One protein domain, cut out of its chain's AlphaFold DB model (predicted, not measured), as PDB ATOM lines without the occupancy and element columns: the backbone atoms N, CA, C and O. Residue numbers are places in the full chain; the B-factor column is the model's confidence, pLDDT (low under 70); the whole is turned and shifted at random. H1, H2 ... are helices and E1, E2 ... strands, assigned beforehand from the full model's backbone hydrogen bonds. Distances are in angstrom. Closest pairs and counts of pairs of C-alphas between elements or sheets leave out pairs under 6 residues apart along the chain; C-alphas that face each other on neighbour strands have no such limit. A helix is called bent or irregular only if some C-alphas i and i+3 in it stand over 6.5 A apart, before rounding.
ATOM      1  N   PRO A  53      11.346  -2.979  47.464       73.31
ATOM      2  CA  PRO A  53      10.426  -2.276  46.566       73.31
ATOM      3  C   PRO A  53      11.121  -1.733  45.302       73.31
ATOM      4  O   PRO A  53      10.499  -1.683  44.251       73.31
ATOM      5  N   ASP A  54      12.425  -1.445  45.370       76.38
ATOM      6  CA  ASP A  54      13.262  -1.070  44.220       76.38
ATOM      7  C   ASP A  54      13.688  -2.256  43.332       76.38
ATOM      8  O   ASP A  54      14.586  -2.123  42.509       76.38
ATOM      9  N   THR A  55      13.106  -3.448  43.513       67.12
ATOM     10  CA  THR A  55      13.432  -4.711  42.810       67.12
ATOM     11  C   THR A  55      14.835  -5.292  43.054       67.12
ATOM     12  O   THR A  55      15.170  -6.356  42.535       67.12
ATOM     13  N   THR A  56      15.648  -4.669  43.910       78.06
ATOM     14  CA  THR A  56      16.969  -5.186  44.307       78.06
ATOM     15  C   THR A  56      16.854  -6.359  45.280       78.06
ATOM     16  O   THR A  56      16.049  -6.315  46.211       78.06
ATOM     17  N   VAL A  57      17.698  -7.387  45.126       80.50
ATOM     18  CA  VAL A  57      17.795  -8.502  46.084       80.50
ATOM     19  C   VAL A  57      18.285  -7.968  47.432       80.50
ATOM     20  O   VAL A  57      19.438  -7.570  47.572       80.50
ATOM     21  N   TRP A  58      17.396  -7.947  48.421       81.19
ATOM     22  CA  TRP A  58      17.704  -7.564  49.797       81.19
ATOM     23  C   TRP A  58      18.440  -8.691  50.515       81.19
ATOM     24  O   TRP A  58      19.494  -8.501  51.120       81.19
ATOM     25  N   GLU A  59      17.881  -9.894  50.416       77.50
ATOM     26  CA  GLU A  59      18.345 -11.054  51.156       77.50
ATOM     27  C   GLU A  59      18.135 -12.306  50.321       77.50
ATOM     28  O   GLU A  59      17.119 -12.452  49.644       77.50
ATOM     29  N   ILE A  60      19.115 -13.199  50.357       83.44
ATOM     30  CA  ILE A  60      19.059 -14.489  49.689       83.44
ATOM     31  C   ILE A  60      19.711 -15.519  50.602       83.44
ATOM     32  O   ILE A  60      20.846 -15.335  51.040       83.44
ATOM     33  N   ASN A  61      18.961 -16.565  50.930       75.19
ATOM     34  CA  ASN A  61      19.463 -17.694  51.706       75.19
ATOM     35  C   ASN A  61      20.157 -18.707  50.786       75.19
ATOM     36  O   ASN A  61      19.840 -18.793  49.605       75.19
ATOM     37  N   GLY A  62      21.141 -19.445  51.299       69.94
ATOM     38  CA  GLY A  62      21.990 -20.299  50.456       69.94
ATOM     39  C   GLY A  62      22.959 -19.503  49.579       69.94
ATOM     40  O   GLY A  62      23.286 -19.938  48.483       69.94
ATOM     41  N   LEU A  63      23.376 -18.314  50.025       73.25
ATOM     42  CA  LEU A  63      24.456 -17.568  49.390       73.25
ATOM     43  C   LEU A  63      25.794 -18.291  49.644       73.25
ATOM     44  O   LEU A  63      26.153 -18.486  50.809       73.25
ATOM     45  N   PRO A  64      26.569 -18.632  48.604       65.88
ATOM     46  CA  PRO A  64      27.958 -19.032  48.778       65.88
ATOM     47  C   PRO A  64      28.770 -17.833  49.287       65.88
ATOM     48  O   PRO A  64      28.624 -16.729  48.768       65.88
ATOM     49  N   ALA A  65      29.660 -18.024  50.266       62.53
ATOM     50  CA  ALA A  65      30.415 -16.933  50.909       62.53
ATOM     51  C   ALA A  65      31.280 -16.078  49.950       62.53
ATOM     52  O   ALA A  65      31.765 -15.018  50.332       62.53
ATOM     53  N   HIS A  66      31.470 -16.537  48.714       66.69
ATOM     54  CA  HIS A  66      32.273 -15.910  47.668       66.69
ATOM     55  C   HIS A  66      31.442 -15.201  46.579       66.69
ATOM     56  O   HIS A  66      32.012 -14.740  45.593       66.69
ATOM     57  N   LEU A  67      30.110 -15.138  46.704       71.19
ATOM     58  CA  LEU A  67      29.219 -14.587  45.677       71.19
ATOM     59  C   LEU A  67      28.347 -13.449  46.207       71.19
ATOM     60  O   LEU A  67      27.836 -13.490  47.323       71.19
ATOM     61  N   ASP A  68      28.112 -12.454  45.354       81.44
ATOM     62  CA  ASP A  68      27.137 -11.399  45.609       81.44
ATOM     63  C   ASP A  68      25.704 -11.923  45.542       81.44
ATOM     64  O   ASP A  68      25.354 -12.738  44.684       81.44
ATOM     65  N   LYS A  69      24.825 -11.372  46.386       81.69
ATOM     66  CA  LYS A  69      23.400 -11.753  46.457       81.69
ATOM     67  C   LYS A  69      22.710 -11.684  45.095       81.69
ATOM     68  O   LYS A  69      21.933 -12.564  44.726       81.69
ATOM     69  N   GLN A  70      23.017 -10.636  44.335       80.44
ATOM     70  CA  GLN A  70      22.431 -10.386  43.024       80.44
ATOM     71  C   GLN A  70      23.032 -11.284  41.932       80.44
ATOM     72  O   GLN A  70      22.304 -11.721  41.041       80.44
ATOM     73  N   ALA A  71      24.332 -11.587  42.008       81.94
ATOM     74  CA  ALA A  71      24.994 -12.520  41.096       81.94
ATOM     75  C   ALA A  71      24.479 -13.950  41.313       81.94
ATOM     76  O   ALA A  71      24.109 -14.626  40.355       81.94
ATOM     77  N   TRP A  72      24.349 -14.359  42.577       83.81
ATOM     78  CA  TRP A  72      23.766 -15.641  42.949       83.81
ATOM     79  C   TRP A  72      22.321 -15.775  42.462       83.81
ATOM     80  O   TRP A  72      21.990 -16.748  41.791       83.81
ATOM     81  N   TYR A  73      21.480 -14.756  42.673       81.12
ATOM     82  CA  TYR A  73      20.116 -14.750  42.139       81.12
ATOM     83  C   TYR A  73      20.070 -14.899  40.610       81.12
ATOM     84  O   TYR A  73      19.265 -15.671  40.093       81.12
ATOM     85  N   LYS A  74      20.944 -14.199  39.873       84.19
ATOM     86  CA  LYS A  74      21.026 -14.339  38.409       84.19
ATOM     87  C   LYS A  74      21.387 -15.768  37.995       84.19
ATOM     88  O   LYS A  74      20.761 -16.291  37.078       84.19
ATOM     89  N   LEU A  75      22.343 -16.402  38.676       82.56
ATOM     90  CA  LEU A  75      22.733 -17.794  38.418       82.56
ATOM     91  C   LEU A  75      21.585 -18.770  38.698       82.56
ATOM     92  O   LEU A  75      21.301 -19.641  37.875       82.56
ATOM     93  N   LEU A  76      20.880 -18.584  39.817       82.25
ATOM     94  CA  LEU A  76      19.694 -19.371  40.147       82.25
ATOM     95  C   LEU A  76      18.592 -19.198  39.106       82.25
ATOM     96  O   LEU A  76      18.014 -20.184  38.670       82.25
ATOM     97  N   CYS A  77      18.343 -17.974  38.647       81.94
ATOM     98  CA  CYS A  77      17.345 -17.705  37.616       81.94
ATOM     99  C   CYS A  77      17.719 -18.354  36.268       81.94
ATOM    100  O   CYS A  77      16.862 -18.904  35.587       81.94
ATOM    101  N   GLN A  78      19.008 -18.375  35.909       82.56
ATOM    102  CA  GLN A  78      19.489 -19.029  34.684       82.56
ATOM    103  C   GLN A  78      19.414 -20.560  34.723       82.56
ATOM    104  O   GLN A  78      19.290 -21.184  33.671       82.56
ATOM    105  N   ARG A  79      19.565 -21.180  35.901       80.00
ATOM    106  CA  ARG A  79      19.656 -22.647  36.025       80.00
ATOM    107  C   ARG A  79      18.396 -23.310  36.565       80.00
ATOM    108  O   ARG A  79      18.144 -24.472  36.276       80.00
ATOM    109  N   ALA A  80      17.657 -22.576  37.379       76.88
ATOM    110  CA  ALA A  80      16.496 -23.035  38.116       76.88
ATOM    111  C   ALA A  80      15.362 -22.006  38.089       76.88
ATOM    112  O   ALA A  80      14.512 -22.004  38.979       76.88
ATOM    113  N   GLY A  81      15.326 -21.150  37.062       73.69
ATOM    114  CA  GLY A  81      14.186 -20.275  36.793       73.69
ATOM    115  C   GLY A  81      12.880 -21.063  36.674       73.69
ATOM    116  O   GLY A  81      11.859 -20.624  37.189       73.69
ATOM    117  N   ASP A  82      12.932 -22.283  36.133       75.69
ATOM    118  CA  ASP A  82      11.785 -23.202  36.056       75.69
ATOM    119  C   ASP A  82      11.268 -23.672  37.427       75.69
ATOM    120  O   ASP A  82      10.143 -24.150  37.547       75.69
ATOM    121  N   LYS A  83      12.096 -23.561  38.474       76.19
ATOM    122  CA  LYS A  83      11.782 -23.935  39.863       76.19
ATOM    123  C   LYS A  83      11.635 -22.711  40.772       76.19
ATOM    124  O   LYS A  83      11.702 -22.842  42.000       76.19
ATOM    125  N   TYR A  84      11.506 -21.524  40.181       79.56
ATOM    126  CA  TYR A  84      11.332 -20.282  40.910       79.56
ATOM    127  C   TYR A  84       9.852 -20.020  41.167       79.56
ATOM    128  O   TYR A  84       9.071 -19.786  40.245       79.56
ATOM    129  N   GLU A  85       9.470 -20.003  42.439       78.12
ATOM    130  CA  GLU A  85       8.135 -19.599  42.855       78.12
ATOM    131  C   GLU A  85       8.182 -18.187  43.432       78.12
ATOM    132  O   GLU A  85       8.818 -17.908  44.453       78.12
ATOM    133  N   THR A  86       7.471 -17.278  42.769       75.44
ATOM    134  CA  THR A  86       7.322 -15.901  43.239       75.44
ATOM    135  C   THR A  86       6.090 -15.820  44.134       75.44
ATOM    136  O   THR A  86       4.993 -16.191  43.725       75.44
ATOM    137  N   ARG A  87       6.244 -15.305  45.353       71.94
ATOM    138  CA  ARG A  87       5.132 -14.962  46.243       71.94
ATOM    139  C   ARG A  87       4.838 -13.465  46.198       71.94
ATOM    140  O   ARG A  87       5.727 -12.622  46.057       71.94
ATOM    141  N   ALA A  88       3.567 -13.123  46.385       68.81
ATOM    142  CA  ALA A  88       3.127 -11.737  46.467       68.81
ATOM    143  C   ALA A  88       3.909 -10.945  47.543       68.81
ATOM    144  O   ALA A  88       4.179 -11.433  48.653       68.81
ATOM    145  N   GLY A  89       4.266  -9.700  47.206       68.00
ATOM    146  CA  GLY A  89       4.999  -8.784  48.086       68.00
ATOM    147  C   GLY A  89       6.526  -8.875  47.996       68.00
ATOM    148  O   GLY A  89       7.193  -8.736  49.018       68.00
ATOM    149  N   GLY A  90       7.087  -9.138  46.809       70.62
ATOM    150  CA  GLY A  90       8.539  -9.076  46.583       70.62
ATOM    151  C   GLY A  90       9.316 -10.182  47.296       70.62
ATOM    152  O   GLY A  90      10.437  -9.970  47.748       70.62
ATOM    153  N   ARG A  91       8.718 -11.362  47.449       77.31
ATOM    154  CA  ARG A  91       9.372 -12.534  48.039       77.31
ATOM    155  C   ARG A  91       9.325 -13.652  47.022       77.31
ATOM    156  O   ARG A  91       8.315 -13.829  46.359       77.31
ATOM    157  N   GLY A  92      10.387 -14.417  46.909       82.81
ATOM    158  CA  GLY A  92      10.422 -15.606  46.078       82.81
ATOM    159  C   GLY A  92      11.189 -16.701  46.782       82.81
ATOM    160  O   GLY A  92      11.912 -16.449  47.746       82.81
ATOM    161  N   TYR A  93      11.037 -17.921  46.309       82.44
ATOM    162  CA  TYR A  93      11.956 -18.982  46.663       82.44
ATOM    163  C   TYR A  93      12.254 -19.851  45.457       82.44
ATOM    164  O   TYR A  93      11.423 -20.038  44.572       82.44
ATOM    165  N   PHE A  94      13.462 -20.390  45.440       84.44
ATOM    166  CA  PHE A  94      13.858 -21.442  44.526       84.44
ATOM    167  C   PHE A  94      13.804 -22.761  45.263       84.44
ATOM    168  O   PHE A  94      14.280 -22.866  46.395       84.44
ATOM    169  N   ARG A  95      13.261 -23.776  44.600       81.94
ATOM    170  CA  ARG A  95      13.274 -25.141  45.108       81.94
ATOM    171  C   ARG A  95      14.228 -25.981  44.264       81.94
ATOM    172  O   ARG A  95      13.902 -26.406  43.158       81.94
ATOM    173  N   LEU A  96      15.424 -26.184  44.793       81.31
ATOM    174  CA  LEU A  96      16.516 -26.923  44.161       81.31
ATOM    175  C   LEU A  96      16.684 -28.281  44.823       81.31
ATOM    176  O   LEU A  96      16.192 -28.483  45.927       81.31
ATOM    177  N   THR A  97      17.426 -29.184  44.189       82.62
ATOM    178  CA  THR A  97      18.036 -30.319  44.895       82.62
ATOM    179  C   THR A  97      19.433 -29.959  45.408       82.62
ATOM    180  O   THR A  97      20.026 -28.973  44.952       82.62
ATOM    181  N   ARG A  98      19.978 -30.736  46.350       76.81
ATOM    182  CA  ARG A  98      21.341 -30.559  46.874       76.81
ATOM    183  C   ARG A  98      22.354 -30.634  45.738       76.81
ATOM    184  O   ARG A  98      23.206 -29.761  45.630       76.81
ATOM    185  N   GLU A  99      22.180 -31.599  44.840       79.12
ATOM    186  CA  GLU A  99      23.016 -31.768  43.650       79.12
ATOM    187  C   GLU A  99      22.981 -30.541  42.731       79.12
ATOM    188  O   GLU A  99      24.018 -30.095  42.248       79.12
ATOM    189  N   GLN A 100      21.800 -29.950  42.508       78.81
ATOM    190  CA  GLN A 100      21.673 -28.736  41.696       78.81
ATOM    191  C   GLN A 100      22.324 -27.537  42.375       78.81
ATOM    192  O   GLN A 100      23.034 -26.776  41.720       78.81
ATOM    193  N   TYR A 101      22.101 -27.374  43.679       80.12
ATOM    194  CA  TYR A 101      22.740 -26.327  44.462       80.12
ATOM    195  C   TYR A 101      24.266 -26.430  44.384       80.12
ATOM    196  O   TYR A 101      24.929 -25.455  44.030       80.12
ATOM    197  N   GLU A 102      24.819 -27.616  44.645       78.06
ATOM    198  CA  GLU A 102      26.260 -27.843  44.587       78.06
ATOM    199  C   GLU A 102      26.799 -27.728  43.164       78.06
ATOM    200  O   GLU A 102      27.850 -27.135  42.986       78.06
ATOM    201  N   ALA A 103      26.081 -28.167  42.129       80.25
ATOM    202  CA  ALA A 103      26.509 -27.973  40.744       80.25
ATOM    203  C   ALA A 103      26.569 -26.485  40.343       80.25
ATOM    204  O   ALA A 103      27.454 -26.087  39.583       80.25
ATOM    205  N   ILE A 104      25.644 -25.654  40.840       77.94
ATOM    206  CA  ILE A 104      25.646 -24.204  40.585       77.94
ATOM    207  C   ILE A 104      26.753 -23.523  41.406       77.94
ATOM    208  O   ILE A 104      27.452 -22.663  40.873       77.94
ATOM    209  N   ALA A 105      26.951 -23.931  42.664       74.50
ATOM    210  CA  ALA A 105      27.984 -23.385  43.543       74.50
ATOM    211  C   ALA A 105      29.407 -23.804  43.121       74.50
ATOM    212  O   ALA A 105      30.302 -22.968  43.045       74.50
ATOM    213  N   ALA A 106      29.617 -25.079  42.790       69.31
ATOM    214  CA  ALA A 106      30.911 -25.651  42.424       69.31
ATOM    215  C   ALA A 106      31.391 -25.223  41.035       69.31
ATOM    216  O   ALA A 106      32.587 -25.279  40.775       69.31
ATOM    217  N   ARG A 107      30.483 -24.801  40.139       59.97
ATOM    218  CA  ARG A 107      30.829 -24.290  38.801       59.97
ATOM    219  C   ARG A 107      31.302 -22.835  38.800       59.97
ATOM    220  O   ARG A 107      31.791 -22.367  37.774       59.97
ATOM    221  N   ASN A 108      31.257 -22.166  39.946       56.31
ATOM    222  CA  ASN A 108      32.002 -20.937  40.172       56.31
ATOM    223  C   ASN A 108      33.229 -21.199  41.073       56.31
ATOM    224  O   ASN A 108      33.322 -20.582  42.138       56.31
TER     225      ASN A 108
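What this domain is: This is residues 53 to 108 of the 110 residues of an uncharacterized protein of Methylosinus sp. C49 (UniProt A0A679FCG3). One helix, H1, backs a hairpin of two strands, E2 and E3, with its residues 73 to 83, mostly on the side of the longer strand E3. A short separate strand, E1, lies by the first part of H1, and a second, shorter helix, H2, follows E3 directly at the far end of the hairpin. The printed part has 56 residues, with two named helices and three named strands in the order E1, H1, E2, E3, H2; the sheet is E2 - E3, antiparallel, and the class is mixed, helices and strands. The whole is compact, with a radius of gyration of the C-alphas of 11.1 A and spans of 31 by 22 by 16 A.

Where its parts are: E1 is residues 57 to 60, 7.1 A from first to last C-alpha, and begins at C-alpha 57 at (17.795, -8.502, 46.084). H1 is residues 69 to 83, 18.1 A long, with C-alpha 69 at (23.400, -11.753, 46.457). H1 is irregular: C-alphas 79 and 82 are 7.9 A apart. E2 is residues 84 to 87, 9.8 A, and E3 is residues 91 to 97, 20.0 A. H2 is residues 98 to 106, 11.6 A, and ends at C-alpha 106 at (30.911, -25.651, 42.424).

How they stand to each other: E1 pairs with no named strand. Its closest C-alpha to H1 is that of Val 57, 5.9 A from that of Gln 70. E1 and E3 are near each other, with 5 pairs of C-alphas within 10 A. The closest C-alphas of H1 and E3 are those of Lys 83 and Arg 95, 5.6 A apart. E2 and E3 form a hairpin, antiparallel at 152 degrees; N 85 and O 93, at 2.9 A, and N 87 and O 91, at 2.7 A, are within hydrogen-bond range. H1 and H2 only just touch, with 3 pairs of C-alphas within 8 A; H1 does this with residues 75 to 79 alone, and the closest C-alphas are those of Leu 75 and Ile 104, 7.4 A apart. The two helices run opposite ways at a steep tilt of 40 degrees. E2 and H2 are apart, and E1 is apart from both of them. In H2 every O i to N i+4 pair is within hydrogen-bond range; in H1 9 of 11 are.

The domain as a whole: The C-alphas of Asp 54 and Glu 99, the two farthest apart, are 32.2 A from each other. The printed part, residues 53 to 108, has no cut. The links H1 to E2, E2 to E3 and E3 to H2 are tight, and E1 to H1, with 8 residues between them, is short. The mean pLDDT of the printed part is 76.5; residue 55, residue 62, residues 64 to 66, residues 88 to 89 and residues 106 to 108 are under 70.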